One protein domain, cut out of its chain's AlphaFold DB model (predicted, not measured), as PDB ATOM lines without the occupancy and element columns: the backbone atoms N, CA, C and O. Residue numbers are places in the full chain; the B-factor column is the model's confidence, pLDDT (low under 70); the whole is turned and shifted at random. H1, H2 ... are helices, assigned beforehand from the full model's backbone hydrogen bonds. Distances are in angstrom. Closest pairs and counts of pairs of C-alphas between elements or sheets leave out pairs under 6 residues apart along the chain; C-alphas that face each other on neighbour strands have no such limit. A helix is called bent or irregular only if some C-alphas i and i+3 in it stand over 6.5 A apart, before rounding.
ATOM      1  N   ASN A 292      43.319  -4.220 -36.170       93.06
ATOM      2  CA  ASN A 292      43.343  -4.589 -34.755       93.06
ATOM      3  C   ASN A 292      42.123  -4.037 -33.977       93.06
ATOM      4  O   ASN A 292      41.985  -2.811 -33.893       93.06
ATOM      5  N   PRO A 293      41.288  -4.889 -33.343       87.50
ATOM      6  CA  PRO A 293      40.049  -4.448 -32.690       87.50
ATOM      7  C   PRO A 293      40.270  -3.439 -31.558       87.50
ATOM      8  O   PRO A 293      39.573  -2.430 -31.477       87.50
ATOM      9  N   SER A 294      41.291  -3.657 -30.719       88.25
ATOM     10  CA  SER A 294      41.622  -2.742 -29.616       88.25
ATOM     11  C   SER A 294      42.028  -1.358 -30.126       88.25
ATOM     12  O   SER A 294      41.605  -0.347 -29.567       88.25
ATOM     13  N   LEU A 295      42.833  -1.292 -31.192       92.62
ATOM     14  CA  LEU A 295      43.230  -0.021 -31.795       92.62
ATOM     15  C   LEU A 295      42.055   0.668 -32.501       92.62
ATOM     16  O   LEU A 295      41.897   1.874 -32.338       92.62
ATOM     17  N   ARG A 296      41.225  -0.080 -33.239       93.44
ATOM     18  CA  ARG A 296      40.019   0.445 -33.896       93.44
ATOM     19  C   ARG A 296      39.067   1.075 -32.884       93.44
ATOM     20  O   ARG A 296      38.771   2.258 -33.006       93.44
ATOM     21  N   SER A 297      38.680   0.317 -31.857       88.94
ATOM     22  CA  SER A 297      37.781   0.782 -30.794       88.94
ATOM     23  C   SER A 297      38.335   2.025 -30.091       88.94
ATOM     24  O   SER A 297      37.608   2.977 -29.811       88.94
ATOM     25  N   TYR A 298      39.653   2.073 -29.873       90.81
ATOM     26  CA  TYR A 298      40.306   3.249 -29.305       90.81
ATOM     27  C   TYR A 298      40.219   4.476 -30.224       90.81
ATOM     28  O   TYR A 298      39.911   5.570 -29.758       90.81
ATOM     29  N   LEU A 299      40.468   4.315 -31.527       94.12
ATOM     30  CA  LEU A 299      40.347   5.395 -32.511       94.12
ATOM     31  C   LEU A 299      38.895   5.880 -32.652       94.12
ATOM     32  O   LEU A 299      38.669   7.087 -32.715       94.12
ATOM     33  N   GLU A 300      37.922   4.970 -32.636       92.50
ATOM     34  CA  GLU A 300      36.488   5.291 -32.618       92.50
ATOM     35  C   GLU A 300      36.112   6.063 -31.349       92.50
ATOM     36  O   GLU A 300      35.496   7.117 -31.445       92.50
ATOM     37  N   THR A 301      36.614   5.651 -30.181       89.25
ATOM     38  CA  THR A 301      36.419   6.392 -28.921       89.25
ATOM     39  C   THR A 301      36.985   7.814 -28.997       89.25
ATOM     40  O   THR A 301      36.378   8.752 -28.487       89.25
ATOM     41  N   ILE A 302      38.147   8.009 -29.635       91.81
ATOM     42  CA  ILE A 302      38.719   9.351 -29.838       91.81
ATOM     43  C   ILE A 302      37.839  10.185 -30.771       91.81
ATOM     44  O   ILE A 302      37.610  11.363 -30.493       91.81
ATOM     45  N   ARG A 303      37.360   9.591 -31.869       93.38
ATOM     46  CA  ARG A 303      36.472  10.254 -32.829       93.38
ATOM     47  C   ARG A 303      35.171  10.687 -32.153       93.38
ATOM     48  O   ARG A 303      34.775  11.841 -32.285       93.38
ATOM     49  N   ASP A 304      34.547   9.792 -31.399       90.81
ATOM     50  CA  ASP A 304      33.257  10.041 -30.760       90.81
ATOM     51  C   ASP A 304      33.410  11.033 -29.589       90.81
ATOM     52  O   ASP A 304      32.637  11.984 -29.464       90.81
ATOM     53  N   GLY A 305      34.481  10.904 -28.797       92.88
ATOM     54  CA  GLY A 305      34.824  11.848 -27.732       92.88
ATOM     55  C   GLY A 305      35.184  13.253 -28.232       92.88
ATOM     56  O   GLY A 305      34.917  14.235 -27.541       92.88
ATOM     57  N   GLN A 306      35.707  13.386 -29.457       94.00
ATOM     58  CA  GLN A 306      35.860  14.696 -30.098       94.00
ATOM     59  C   GLN A 306      34.504  15.361 -30.352       94.00
ATOM     60  O   GLN A 306      34.388  16.563 -30.139       94.00
ATOM     61  N   GLY A 307      33.479  14.597 -30.741       92.38
ATOM     62  CA  GLY A 307      32.123  15.128 -30.894       92.38
ATOM     63  C   GLY A 307      31.576  15.703 -29.583       92.38
ATOM     64  O   GLY A 307      30.978  16.775 -29.586       92.38
ATOM     65  N   LEU A 308      31.850  15.042 -28.455       93.62
ATOM     66  CA  LEU A 308      31.505  15.554 -27.123       93.62
ATOM     67  C   LEU A 308      32.312  16.812 -26.764       93.62
ATOM     68  O   LEU A 308      31.751  17.769 -26.237       93.62
ATOM     69  N   ALA A 309      33.607  16.851 -27.092       93.19
ATOM     70  CA  ALA A 309      34.437  18.041 -26.891       93.19
ATOM     71  C   ALA A 309      33.905  19.256 -27.672       93.19
ATOM     72  O   ALA A 309      33.878  20.360 -27.133       93.19
ATOM     73  N   ASP A 310      33.437  19.044 -28.904       92.62
ATOM     74  CA  ASP A 310      32.852  20.096 -29.739       92.62
ATOM     75  C   ASP A 310      31.544  20.639 -29.128       92.62
ATOM     76  O   ASP A 310      31.312  21.849 -29.151       92.62
ATOM     77  N   MET A 311      30.715  19.771 -28.527       91.50
ATOM     78  CA  MET A 311      29.520  20.194 -27.779       91.50
ATOM     79  C   MET A 311      29.892  21.010 -26.539       91.50
ATOM     80  O   MET A 311      29.310  22.066 -26.300       91.50
ATOM     81  N   VAL A 312      30.895  20.573 -25.773       92.25
ATOM     82  CA  VAL A 312      31.374  21.303 -24.588       92.25
ATOM     83  C   VAL A 312      31.951  22.671 -24.967       92.25
ATOM     84  O   VAL A 312      31.705  23.646 -24.257       92.25
ATOM     85  N   ASP A 313      32.680  22.770 -26.080       90.19
ATOM     86  CA  ASP A 313      33.209  24.042 -26.590       90.19
ATOM     87  C   ASP A 313      32.089  25.011 -27.019       90.19
ATOM     88  O   ASP A 313      32.247  26.227 -26.884       90.19
ATOM     89  N   ALA A 314      30.967  24.491 -27.530       90.12
ATOM     90  CA  ALA A 314      29.833  25.286 -28.000       90.12
ATOM     91  C   ALA A 314      28.864  25.696 -26.876       90.12
ATOM     92  O   ALA A 314      28.520  26.875 -26.761       90.12
ATOM     93  N   ASP A 315      28.448  24.735 -26.050       91.88
ATOM     94  CA  ASP A 315      27.311  24.855 -25.129       91.88
ATOM     95  C   ASP A 315      27.705  24.701 -23.645       91.88
ATOM     96  O   ASP A 315      26.888  24.929 -22.749       91.88
ATOM     97  N   GLY A 316      28.970  24.374 -23.358       90.44
ATOM     98  CA  GLY A 316      29.489  24.168 -22.005       90.44
ATOM     99  C   GLY A 316      29.234  22.763 -21.450       90.44
ATOM    100  O   GLY A 316      28.429  21.994 -21.968       90.44
ATOM    101  N   LEU A 317      29.930  22.419 -20.361       90.00
ATOM    102  CA  LEU A 317      29.917  21.066 -19.783       90.00
ATOM    103  C   LEU A 317      28.542  20.639 -19.239       90.00
ATOM    104  O   LEU A 317      28.201  19.464 -19.302       90.00
ATOM    105  N   ASP A 318      27.743  21.588 -18.745       89.69
ATOM    106  CA  ASP A 318      26.415  21.322 -18.167       89.69
ATOM    107  C   ASP A 318      25.362  20.911 -19.217       89.69
ATOM    108  O   ASP A 318      24.230  20.588 -18.861       89.69
ATOM    109  N   SER A 319      25.711  20.948 -20.509       89.56
ATOM    110  CA  SER A 319      24.842  20.509 -21.608       89.56
ATOM    111  C   SER A 319      24.825  18.990 -21.809       89.56
ATOM    112  O   SER A 319      23.896  18.472 -22.430       89.56
ATOM    113  N   LEU A 320      25.830  18.278 -21.288       92.44
ATOM    114  CA  LEU A 320      25.951  16.831 -21.439       92.44
ATOM    115  C   LEU A 320      24.976  16.094 -20.513       92.44
ATOM    116  O   LEU A 320      24.752  16.502 -19.372       92.44
ATOM    117  N   SER A 321      24.428  14.974 -20.993       91.69
ATOM    118  CA  SER A 321      23.732  14.015 -20.129       91.69
ATOM    119  C   SER A 321      24.714  13.349 -19.153       91.69
ATOM    120  O   SER A 321      25.925  13.392 -19.368       91.69
ATOM    121  N   ASP A 322      24.215  12.702 -18.093       86.31
ATOM    122  CA  ASP A 322      25.080  11.964 -17.156       86.31
ATOM    123  C   ASP A 322      25.909  10.889 -17.889       86.31
ATOM    124  O   ASP A 322      27.106  10.755 -17.653       86.31
ATOM    125  N   GLU A 323      25.306  10.190 -18.858       84.75
ATOM    126  CA  GLU A 323      26.008   9.189 -19.668       84.75
ATOM    127  C   GLU A 323      27.066   9.820 -20.586       84.75
ATOM    128  O   GLU A 323      28.190   9.323 -20.682       84.75
ATOM    129  N   ASP A 324      26.737  10.931 -21.251       89.56
ATOM    130  CA  ASP A 324      27.693  11.636 -22.110       89.56
ATOM    131  C   ASP A 324      28.846  12.232 -21.303       89.56
ATOM    132  O   ASP A 324      29.975  12.299 -21.789       89.56
ATOM    133  N   ARG A 325      28.587  12.635 -20.057       88.81
ATOM    134  CA  ARG A 325      29.618  13.109 -19.141       88.81
ATOM    135  C   ARG A 325      30.587  11.990 -18.772       88.81
ATOM    136  O   ARG A 325      31.792  12.206 -18.874       88.81
ATOM    137  N   ASP A 326      30.088  10.796 -18.453       85.19
ATOM    138  CA  ASP A 326      30.943   9.631 -18.186       85.19
ATOM    139  C   ASP A 326      31.782   9.251 -19.422       85.19
ATOM    140  O   ASP A 326      32.988   8.988 -19.319       85.19
ATOM    141  N   ARG A 327      31.178   9.280 -20.621       87.00
ATOM    142  CA  ARG A 327      31.892   9.079 -21.897       87.00
ATOM    143  C   ARG A 327      32.974  10.136 -22.109       87.00
ATOM    144  O   ARG A 327      34.089   9.808 -22.528       87.00
ATOM    145  N   PHE A 328      32.663  11.396 -21.819       91.19
ATOM    146  CA  PHE A 328      33.593  12.508 -21.968       91.19
ATOM    147  C   PHE A 328      34.763  12.409 -20.984       91.19
ATOM    148  O   PHE A 328      35.913  12.559 -21.392       91.19
ATOM    149  N   ASP A 329      34.511  12.069 -19.719       86.56
ATOM    150  CA  ASP A 329      35.560  11.848 -18.719       86.56
ATOM    151  C   ASP A 329      36.493  10.694 -19.126       86.56
ATOM    152  O   ASP A 329      37.721  10.835 -19.072       86.56
ATOM    153  N   SER A 330      35.934   9.594 -19.646       84.94
ATOM    154  CA  SER A 330      36.707   8.485 -20.227       84.94
ATOM    155  C   SER A 330      37.572   8.943 -21.414       84.94
ATOM    156  O   SER A 330      38.749   8.586 -21.539       84.94
ATOM    157  N   PHE A 331      37.032   9.792 -22.290       90.88
ATOM    158  CA  PHE A 331      37.791  10.396 -23.383       90.88
ATOM    159  C   PHE A 331      38.955  11.267 -22.870       90.88
ATOM    160  O   PHE A 331      40.089  11.129 -23.346       90.88
ATOM    161  N   LEU A 332      38.726  12.117 -21.864       89.75
ATOM    162  CA  LEU A 332      39.773  12.957 -21.271       89.75
ATOM    163  C   LEU A 332      40.869  12.131 -20.588       89.75
ATOM    164  O   LEU A 332      42.050  12.475 -20.712       89.75
ATOM    165  N   GLY A 333      40.512  11.027 -19.927       85.62
ATOM    166  CA  GLY A 333      41.462  10.067 -19.356       85.62
ATOM    167  C   GLY A 333      42.438   9.523 -20.406       85.62
ATOM    168  O   GLY A 333      43.662   9.577 -20.229       85.62
ATOM    169  N   LYS A 334      41.914   9.105 -21.564       87.88
ATOM    170  CA  LYS A 334      42.718   8.645 -22.712       87.88
ATOM    171  C   LYS A 334      43.616   9.752 -23.269       87.88
ATOM    172  O   LYS A 334      44.814   9.530 -23.467       87.88
ATOM    173  N   MET A 335      43.082  10.962 -23.465       90.19
ATOM    174  CA  MET A 335      43.862  12.114 -23.947       90.19
ATOM    175  C   MET A 335      45.009  12.471 -22.999       90.19
ATOM    176  O   MET A 335      46.142  12.690 -23.441       90.19
ATOM    177  N   ARG A 336      44.747  12.461 -21.689       88.12
ATOM    178  CA  ARG A 336      45.756  12.676 -20.649       88.12
ATOM    179  C   ARG A 336      46.879  11.657 -20.742       88.12
ATOM    180  O   ARG A 336      48.055  12.034 -20.765       88.12
ATOM    181  N   ARG A 337      46.549  10.372 -20.863       85.31
ATOM    182  CA  ARG A 337      47.563   9.318 -20.968       85.31
ATOM    183  C   ARG A 337      48.415   9.463 -22.227       85.31
ATOM    184  O   ARG A 337      49.641   9.304 -22.139       85.31
ATOM    185  N   LEU A 338      47.819   9.814 -23.368       87.75
ATOM    186  CA  LEU A 338      48.555  10.110 -24.605       87.75
ATOM    187  C   LEU A 338      49.473  11.325 -24.447       87.75
ATOM    188  O   LEU A 338      50.644  11.261 -24.822       87.75
ATOM    189  N   TYR A 339      48.997  12.407 -23.827       87.06
ATOM    190  CA  TYR A 339      49.834  13.568 -23.526       87.06
ATOM    191  C   TYR A 339      51.052  13.168 -22.684       87.06
ATOM    192  O   TYR A 339      52.189  13.427 -23.089       87.06
ATOM    193  N   MET A 340      50.840  12.453 -21.575       79.94
ATOM    194  CA  MET A 340      51.912  12.027 -20.668       79.94
ATOM    195  C   MET A 340      52.918  11.072 -21.325       79.94
ATOM    196  O   MET A 340      54.098  11.103 -20.999       79.94
ATOM    197  N   THR A 341      52.473  10.203 -22.239       77.81
ATOM    198  CA  THR A 341      53.372   9.281 -22.968       77.81
ATOM    199  C   THR A 341      54.125   9.939 -24.123       77.81
ATOM    200  O   THR A 341      55.090   9.361 -24.640       77.81
ATOM    201  N   SER A 342      53.698  11.129 -24.548       82.50
ATOM    202  CA  SER A 342      54.245  11.814 -25.712       82.50
ATOM    203  C   SER A 342      55.575  12.524 -25.449       82.50
ATOM    204  O   SER A 342      56.007  12.736 -24.316       82.50
ATOM    205  N   LEU A 343      56.240  12.954 -26.528       76.94
ATOM    206  CA  LEU A 343      57.415  13.820 -26.421       76.94
ATOM    207  C   LEU A 343      57.076  15.183 -25.790       76.94
ATOM    208  O   LEU A 343      57.895  15.719 -25.052       76.94
ATOM    209  N   LEU A 344      55.882  15.728 -26.056       78.88
ATOM    210  CA  LEU A 344      55.448  17.013 -25.500       78.88
ATOM    211  C   LEU A 344      55.311  16.944 -23.978       78.88
ATOM    212  O   LEU A 344      55.852  17.811 -23.297       78.88
ATOM    213  N   GLY A 345      54.672  15.892 -23.459       76.81
ATOM    214  CA  GLY A 345      54.552  15.667 -22.017       76.81
ATOM    215  C   GLY A 345      55.903  15.437 -21.338       76.81
ATOM    216  O   GLY A 345      56.139  15.950 -20.249       76.81
ATOM    217  N   ARG A 346      56.838  14.748 -22.008       76.38
ATOM    218  CA  ARG A 346      58.212  14.563 -21.501       76.38
ATOM    219  C   ARG A 346      59.012  15.870 -21.429       76.38
ATOM    220  O   ARG A 346      59.789  16.042 -20.499       76.38
ATOM    221  N   ILE A 347      58.847  16.774 -22.398       74.12
ATOM    222  CA  ILE A 347      59.600  18.040 -22.459       74.12
ATOM    223  C   ILE A 347      59.019  19.096 -21.514       74.12
ATOM    224  O   ILE A 347      59.772  19.770 -20.817       74.12
ATOM    225  N   HIS A 348      57.697  19.265 -21.507       72.69
ATOM    226  CA  HIS A 348      57.036  20.325 -20.736       72.69
ATOM    227  C   HIS A 348      56.649  19.892 -19.314       72.69
ATOM    228  O   HIS A 348      56.202  20.721 -18.523       72.69
ATOM    229  N   GLY A 349      56.844  18.614 -18.979       64.94
ATOM    230  CA  GLY A 349      56.383  18.020 -17.731       64.94
ATOM    231  C   GLY A 349      54.889  17.683 -17.763       64.94
ATOM    232  O   GLY A 349      54.123  18.132 -18.621       64.94
ATOM    233  N   THR A 350      54.464  16.861 -16.806       65.44
ATOM    234  CA  THR A 350      53.069  16.416 -16.705       65.44
ATOM    235  C   THR A 350      52.143  17.539 -16.232       65.44
ATOM    236  O   THR A 350      51.038  17.642 -16.751       65.44
ATOM    237  N   GLY A 351      52.602  18.449 -15.361       65.25
ATOM    238  CA  GLY A 351      51.869  19.665 -14.969       65.25
ATOM    239  C   GLY A 351      50.407  19.410 -14.560       65.25
ATOM    240  O   GLY A 351      50.059  18.312 -14.145       65.25
ATOM    241  N   ALA A 352      49.530  20.410 -14.711       62.94
ATOM    242  CA  ALA A 352      48.087  20.238 -14.473       62.94
ATOM    243  C   ALA A 352      47.416  19.311 -15.506       62.94
ATOM    244  O   ALA A 352      46.445  18.634 -15.191       62.94
ATOM    245  N   ALA A 353      47.957  19.239 -16.728       65.69
ATOM    246  CA  ALA A 353      47.422  18.405 -17.804       65.69
ATOM    247  C   ALA A 353      47.538  16.899 -17.508       65.69
ATOM    248  O   ALA A 353      46.756  16.115 -18.030       65.69
ATOM    249  N   GLY A 354      48.509  16.497 -16.683       59.38
ATOM    250  CA  GLY A 354      48.775  15.113 -16.297       59.38
ATOM    251  C   GLY A 354      48.191  14.699 -14.946       59.38
ATOM    252  O   GLY A 354      48.400  13.557 -14.551       59.38
ATOM    253  N   VAL A 355      47.485  15.589 -14.240       68.44
ATOM    254  CA  VAL A 355      46.851  15.289 -12.947       68.44
ATOM    255  C   VAL A 355      45.357  15.066 -13.146       68.44
ATOM    256  O   VAL A 355      44.708  15.737 -13.947       68.44
ATOM    257  N   GLU A 356      44.811  14.097 -12.417       65.56
ATOM    258  CA  GLU A 356      43.373  13.866 -12.339       65.56
ATOM    259  C   GLU A 356      42.737  14.965 -11.479       65.56
ATOM    260  O   GLU A 356      43.010  15.094 -10.288       65.56
ATOM    261  N   THR A 357      41.954  15.823 -12.126       71.12
ATOM    262  CA  THR A 357      41.240  16.952 -11.521       71.12
ATOM    263  C   THR A 357      39.788  16.926 -11.980       71.12
ATOM    264  O   THR A 357      39.451  16.156 -12.878       71.12
ATOM    265  N   ASP A 358      38.953  17.806 -11.421       82.75
ATOM    266  CA  ASP A 358      37.605  18.071 -11.940       82.75
ATOM    267  C   ASP A 358      37.596  18.196 -13.476       82.75
ATOM    268  O   ASP A 358      38.524  18.781 -14.054       82.75
ATOM    269  N   THR A 359      36.556  17.649 -14.115       83.56
ATOM    270  CA  THR A 359      36.393  17.542 -15.575       83.56
ATOM    271  C   THR A 359      36.695  18.854 -16.294       83.56
ATOM    272  O   THR A 359      37.454  18.868 -17.263       83.56
ATOM    273  N   SER A 360      36.175  19.980 -15.795       85.56
ATOM    274  CA  SER A 360      36.335  21.289 -16.438       85.56
ATOM    275  C   SER A 360      37.786  21.778 -16.383       85.56
ATOM    276  O   SER A 360      38.374  22.172 -17.396       85.56
ATOM    277  N   ALA A 361      38.415  21.677 -15.207       85.62
ATOM    278  CA  ALA A 361      39.819  22.040 -15.029       85.62
ATOM    279  C   ALA A 361      40.754  21.121 -15.835       85.62
ATOM    280  O   ALA A 361      41.711  21.593 -16.454       85.62
ATOM    281  N   GLY A 362      40.449  19.820 -15.864       85.88
ATOM    282  CA  GLY A 362      41.206  18.816 -16.607       85.88
ATOM    283  C   GLY A 362      41.139  19.048 -18.113       85.88
ATOM    284  O   GLY A 362      42.169  19.007 -18.788       85.88
ATOM    285  N   TYR A 363      39.951  19.370 -18.629       90.44
ATOM    286  CA  TYR A 363      39.738  19.709 -20.032       90.44
ATOM    287  C   TYR A 363      40.580  20.916 -20.468       90.44
ATOM    288  O   TYR A 363      41.356  20.829 -21.426       90.44
ATOM    289  N   ALA A 364      40.504  22.023 -19.722       88.81
ATOM    290  CA  ALA A 364      41.260  23.238 -20.019       88.81
ATOM    291  C   ALA A 364      42.782  23.005 -19.973       88.81
ATOM    292  O   ALA A 364      43.516  23.450 -20.862       88.81
ATOM    293  N   ALA A 365      43.260  22.267 -18.966       88.38
ATOM    294  CA  ALA A 365      44.674  21.937 -18.827       88.38
ATOM    295  C   ALA A 365      45.182  21.073 -19.992       88.38
ATOM    296  O   ALA A 365      46.280  21.314 -20.498       88.38
ATOM    297  N   LEU A 366      44.387  20.102 -20.455       90.44
ATOM    298  CA  LEU A 366      44.743  19.261 -21.598       90.44
ATOM    299  C   LEU A 366      44.793  20.049 -22.906       90.44
ATOM    300  O   LEU A 366      45.762  19.891 -23.650       90.44
ATOM    301  N   ARG A 367      43.819  20.936 -23.168       91.75
ATOM    302  CA  ARG A 367      43.870  21.827 -24.342       91.75
ATOM    303  C   ARG A 367      45.160  22.637 -24.352       91.75
ATOM    304  O   ARG A 367      45.883  22.637 -25.348       91.75
ATOM    305  N   GLN A 368      45.496  23.256 -23.222       89.69
ATOM    306  CA  GLN A 368      46.718  24.045 -23.090       89.69
ATOM    307  C   GLN A 368      47.983  23.192 -23.273       89.69
ATOM    308  O   GLN A 368      48.866  23.572 -24.041       89.69
ATOM    309  N   GLY A 369      48.077  22.043 -22.597       87.31
ATOM    310  CA  GLY A 369      49.247  21.160 -22.650       87.31
ATOM    311  C   GLY A 369      49.496  20.577 -24.042       87.31
ATOM    312  O   GLY A 369      50.640  20.475 -24.490       87.31
ATOM    313  N   LEU A 370      48.425  20.254 -24.768       89.06
ATOM    314  CA  LEU A 370      48.504  19.797 -26.154       89.06
ATOM    315  C   LEU A 370      48.742  20.948 -27.143       89.06
ATOM    316  O   LEU A 370      49.190  20.692 -28.264       89.06
ATOM    317  N   GLY A 371      48.531  22.199 -26.728       88.19
ATOM    318  CA  GLY A 371      48.638  23.384 -27.579       88.19
ATOM    319  C   GLY A 371      47.462  23.535 -28.543       88.19
ATOM    320  O   GLY A 371      47.655  24.034 -29.647       88.19
ATOM    321  N   ILE A 372      46.277  23.066 -28.142       90.62
ATOM    322  CA  ILE A 372      45.031  23.165 -28.905       90.62
ATOM    323  C   ILE A 372      44.484  24.586 -28.743       90.62
ATOM    324  O   ILE A 372      44.217  25.039 -27.628       90.62
ATOM    325  N   VAL A 373      44.336  25.285 -29.866       87.19
ATOM    326  CA  VAL A 373      43.771  26.641 -29.958       87.19
ATOM    327  C   VAL A 373      42.379  26.604 -30.589       87.19
ATOM    328  O   VAL A 373      41.936  25.555 -31.054       87.19
ATOM    329  N   ASP A 374      41.681  27.737 -30.617       76.75
ATOM    330  CA  ASP A 374      40.352  27.840 -31.231       76.75
ATOM    331  C   ASP A 374      40.377  27.387 -32.701       76.75
ATOM    332  O   ASP A 374      41.184  27.864 -33.505       76.75
ATOM    333  N   GLY A 375      39.488  26.450 -33.046       74.50
ATOM    334  CA  GLY A 375      39.417  25.825 -34.371       74.50
ATOM    335  C   GLY A 375      40.367  24.638 -34.590       74.50
ATOM    336  O   GLY A 375      40.359  24.064 -35.679       74.50
ATOM    337  N   ASP A 376      41.170  24.259 -33.592       85.31
ATOM    338  CA  ASP A 376      41.939  23.007 -33.572       85.31
ATOM    339  C   ASP A 376      41.220  21.940 -32.725       85.31
ATOM    340  O   ASP A 376      40.342  22.257 -31.924       85.31
ATOM    341  N   SER A 377      41.583  20.667 -32.896       91.00
ATOM    342  CA  SER A 377      40.905  19.539 -32.238       91.00
ATOM    343  C   SER A 377      41.880  18.565 -31.578       91.00
ATOM    344  O   SER A 377      43.034  18.423 -31.999       91.00
ATOM    345  N   PHE A 378      41.404  17.836 -30.565       92.81
ATOM    346  CA  PHE A 378      42.165  16.747 -29.950       92.81
ATOM    347  C   PHE A 378      42.486  15.677 -30.987       92.81
ATOM    348  O   PHE A 378      43.647  15.298 -31.131       92.81
ATOM    349  N   SER A 379      41.487  15.261 -31.769       92.44
ATOM    350  CA  SER A 379      41.650  14.265 -32.832       92.44
ATOM    351  C   SER A 379      42.773  14.625 -33.806       92.44
ATOM    352  O   SER A 379      43.651  13.803 -34.081       92.44
ATOM    353  N   ARG A 380      42.806  15.876 -34.287       92.38
ATOM    354  CA  ARG A 380      43.869  16.362 -35.176       92.38
ATOM    355  C   ARG A 380      45.227  16.349 -34.486       92.38
ATOM    356  O   ARG A 380      46.202  15.867 -35.062       92.38
ATOM    357  N   ARG A 381      45.306  16.844 -33.250       92.38
ATOM    358  CA  ARG A 381      46.569  16.924 -32.510       92.38
ATOM    359  C   ARG A 381      47.155  15.546 -32.205       92.38
ATOM    360  O   ARG A 381      48.354  15.333 -32.393       92.38
ATOM    361  N   ILE A 382      46.317  14.597 -31.801       92.31
ATOM    362  CA  ILE A 382      46.713  13.203 -31.582       92.31
ATOM    363  C   ILE A 382      47.167  12.555 -32.892       92.31
ATOM    364  O   ILE A 382      48.236  11.940 -32.923       92.31
ATOM    365  N   ALA A 383      46.435  12.749 -33.993       93.56
ATOM    366  CA  ALA A 383      46.849  12.241 -35.297       93.56
ATOM    367  C   ALA A 383      48.220  12.804 -35.724       93.56
ATOM    368  O   ALA A 383      49.089  12.056 -36.175       93.56
ATOM    369  N   GLU A 384      48.478  14.096 -35.507       92.06
ATOM    370  CA  GLU A 384      49.779  14.707 -35.798       92.06
ATOM    371  C   GLU A 384      50.935  14.114 -34.983       92.06
ATOM    372  O   GLU A 384      52.058  14.031 -35.486       92.06
ATOM    373  N   MET A 385      50.679  13.726 -33.733       90.69
ATOM    374  CA  MET A 385      51.694  13.195 -32.824       90.69
ATOM    375  C   MET A 385      51.992  11.714 -33.070       90.69
ATOM    376  O   MET A 385      53.156  11.316 -33.019       90.69
ATOM    377  N   PHE A 386      50.957  10.915 -33.334       92.25
ATOM    378  CA  PHE A 386      51.042   9.452 -33.312       92.25
ATOM    379  C   PHE A 386      50.841   8.806 -34.694       92.25
ATOM    380  O   PHE A 386      51.518   7.838 -35.019       92.25
ATOM    381  N   LEU A 387      49.994   9.368 -35.560       94.12
ATOM    382  CA  LEU A 387      49.662   8.772 -36.865       94.12
ATOM    383  C   LEU A 387      50.496   9.348 -38.024       94.12
ATOM    384  O   LEU A 387      50.888   8.639 -38.951       94.12
ATOM    385  N   LYS A 388      50.876  10.626 -37.944       92.69
ATOM    386  CA  LYS A 388      51.705  11.300 -38.956       92.69
ATOM    387  C   LYS A 388      53.052  10.621 -39.250       92.69
ATOM    388  O   LYS A 388      53.479  10.688 -40.411       92.69
ATOM    389  N   PRO A 389      53.749   9.979 -38.284       90.31
ATOM    390  CA  PRO A 389      54.971   9.226 -38.565       90.31
ATOM    391  C   PRO A 389      54.808   8.128 -39.623       90.31
ATOM    392  O   PRO A 389      55.769   7.870 -40.348       90.31
ATOM    393  N   ILE A 390      53.610   7.546 -39.747       92.50
ATOM    394  CA  ILE A 390      53.272   6.514 -40.742       92.50
ATOM    395  C   ILE A 390      52.460   7.060 -41.930       92.50
ATOM    396  O   ILE A 390      51.812   6.307 -42.648       92.50
ATOM    397  N   GLY A 391      52.459   8.384 -42.120       92.38
ATOM    398  CA  GLY A 391      51.806   9.041 -43.258       92.38
ATOM    399  C   GLY A 391      50.323   9.377 -43.074       92.38
ATOM    400  O   GLY A 391      49.756  10.028 -43.946       92.38
ATOM    401  N   ILE A 392      49.705   9.031 -41.943       94.75
ATOM    402  CA  ILE A 392      48.267   9.229 -41.719       94.75
ATOM    403  C   ILE A 392      48.008  10.570 -41.018       94.75
ATOM    404  O   ILE A 392      48.620  10.886 -39.998       94.75
ATOM    405  N   GLY A 393      47.112  11.386 -41.580       93.00
ATOM    406  CA  GLY A 393      46.873  12.764 -41.129       93.00
ATOM    407  C   GLY A 393      45.703  12.967 -40.162       93.00
ATOM    408  O   GLY A 393      45.598  14.044 -39.580       93.00
ATOM    409  N   SER A 394      44.827  11.975 -39.998       95.88
ATOM    410  CA  SER A 394      43.604  12.074 -39.191       95.88
ATOM    411  C   SER A 394      43.216  10.720 -38.596       95.88
ATOM    412  O   SER A 394      43.682   9.678 -39.057       95.88
ATOM    413  N   ILE A 395      42.347  10.745 -37.581       96.56
ATOM    414  CA  ILE A 395      41.747   9.538 -36.994       96.56
ATOM    415  C   ILE A 395      40.910   8.792 -38.043       96.56
ATOM    416  O   ILE A 395      41.106   7.595 -38.233       96.56
ATOM    417  N   ASP A 396      40.074   9.508 -38.804       96.31
ATOM    418  CA  ASP A 396      39.271   8.908 -39.878       96.31
ATOM    419  C   ASP A 396      40.135   8.274 -40.972       96.31
ATOM    420  O   ASP A 396      39.824   7.188 -41.445       96.31
ATOM    421  N   GLY A 397      41.267   8.894 -41.325       97.31
ATOM    422  CA  GLY A 397      42.199   8.324 -42.297       97.31
ATOM    423  C   GLY A 397      42.868   7.037 -41.800       97.31
ATOM    424  O   GLY A 397      43.205   6.171 -42.605       97.31
ATOM    425  N   ALA A 398      43.047   6.875 -40.482       97.06
ATOM    426  CA  ALA A 398      43.488   5.601 -39.919       97.06
ATOM    427  C   ALA A 398      42.388   4.545 -40.033       97.06
ATOM    428  O   ALA A 398      42.661   3.467 -40.549       97.06
ATOM    429  N   LEU A 399      41.159   4.864 -39.615       97.56
ATOM    430  CA  LEU A 399      40.013   3.949 -39.709       97.56
ATOM    431  C   LEU A 399      39.738   3.516 -41.159       97.56
ATOM    432  O   LEU A 399      39.485   2.339 -41.411       97.56
ATOM    433  N   GLU A 400      39.861   4.441 -42.113       97.50
ATOM    434  CA  GLU A 400      39.761   4.164 -43.547       97.50
ATOM    435  C   GLU A 400      40.866   3.208 -44.009       97.50
ATOM    436  O   GLU A 400      40.571   2.215 -44.668       97.50
ATOM    437  N   ARG A 401      42.129   3.435 -43.620       96.56
ATOM    438  CA  ARG A 401      43.235   2.520 -43.954       96.56
ATOM    439  C   ARG A 401      43.021   1.117 -43.381       96.56
ATOM    440  O   ARG A 401      43.261   0.146 -44.098       96.56
TER     441      ARG A 401
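AT A GLANCE: This is residues 292 to 401 of the 902 residues of an uncharacterized protein of Candidatus Uhrbacteria bacterium CG_4_10_14_0_8_um_filter_58_22 (UniProt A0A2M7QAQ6). Two long helices, H1 and H2, cross near their middles as a skewed X, and three shorter helices, H4, H5 and H6, pack on one or the other of them, while the short H3 only just touches H4. H4 packs on H2, H5 and H6 pack on H1, and H3 sits by the last residues of H2, turned about perpendicular to it. The printed part has 110 residues with six named helices, H1 to H6 in order along the chain, and no named strand; the class is all helix. The whole is compact, with a radius of gyration of the C-alphas of 13.5 A, and spans 37 by 30 by 26 A.

IN THESE COORDINATES: The longest helix, H1, holds residues 293 to 315 and measures 32.8 A from C-alpha 293 at (40.049, -4.448, -32.690) to C-alpha 315 at (27.311, 24.855, -25.129). H2, residues 322 to 341, is 29.0 A long. H3 is residues 343 to 348, H4 residues 359 to 370 with 16.2 A, and H5 residues 378 to 390 with 18.6 A. H5 is irregular, but only just: C-alphas 386 and 389 are 6.6 A apart. H6, residues 395 to 401, ends with C-alpha 401 at (43.235, 2.520, -43.954).

HOW THE PARTS SIT: H1 touches H2 with residues 301 to 309 alone, at a steep tilt of 66 degrees, opposite ways; their closest C-alphas, of Gly 305 and Phe 331, are 5.5 A apart. H1 also touches H6, closest at the C-alphas of Leu 299 and Ile 395, 6.3 A, and H5, closest at those of Gln 306 and Ser 379, 6.4 A. H5 touches H6 at a steep tilt of 39 degrees, with the C-alphas of Ala 383 and Ile 395 closest at 6.0 A. H2 touches H4, the same way at a shallow tilt of 32 degrees, only just short of steep; the C-alphas of Asp 329 and Thr 359 are closest at 6.6 A. H4 only just touches H3 and H5, with 3 pairs of C-alphas within 8 A each; the closest are Leu 344 and Leu 370, 7.5 A, and Leu 370 and Arg 381, 7.2 A. H2 and H3 are close but not clearly touching. H1 is apart from H3 and H4. Every O i to N i+4 pair is within hydrogen-bond range in H1, H2, H3, H4 and H6, and 6 of 9 in H5.

THE WHOLE: The C-alphas farthest apart, of Asp 318 and Ile 390, are 38.1 A from each other. The printed part has no cut. The links H2 to H3 and H5 to H6 are tight; the other three are short. The mean pLDDT of the printed part is 87.2, and residues 349 to 356 are under 70.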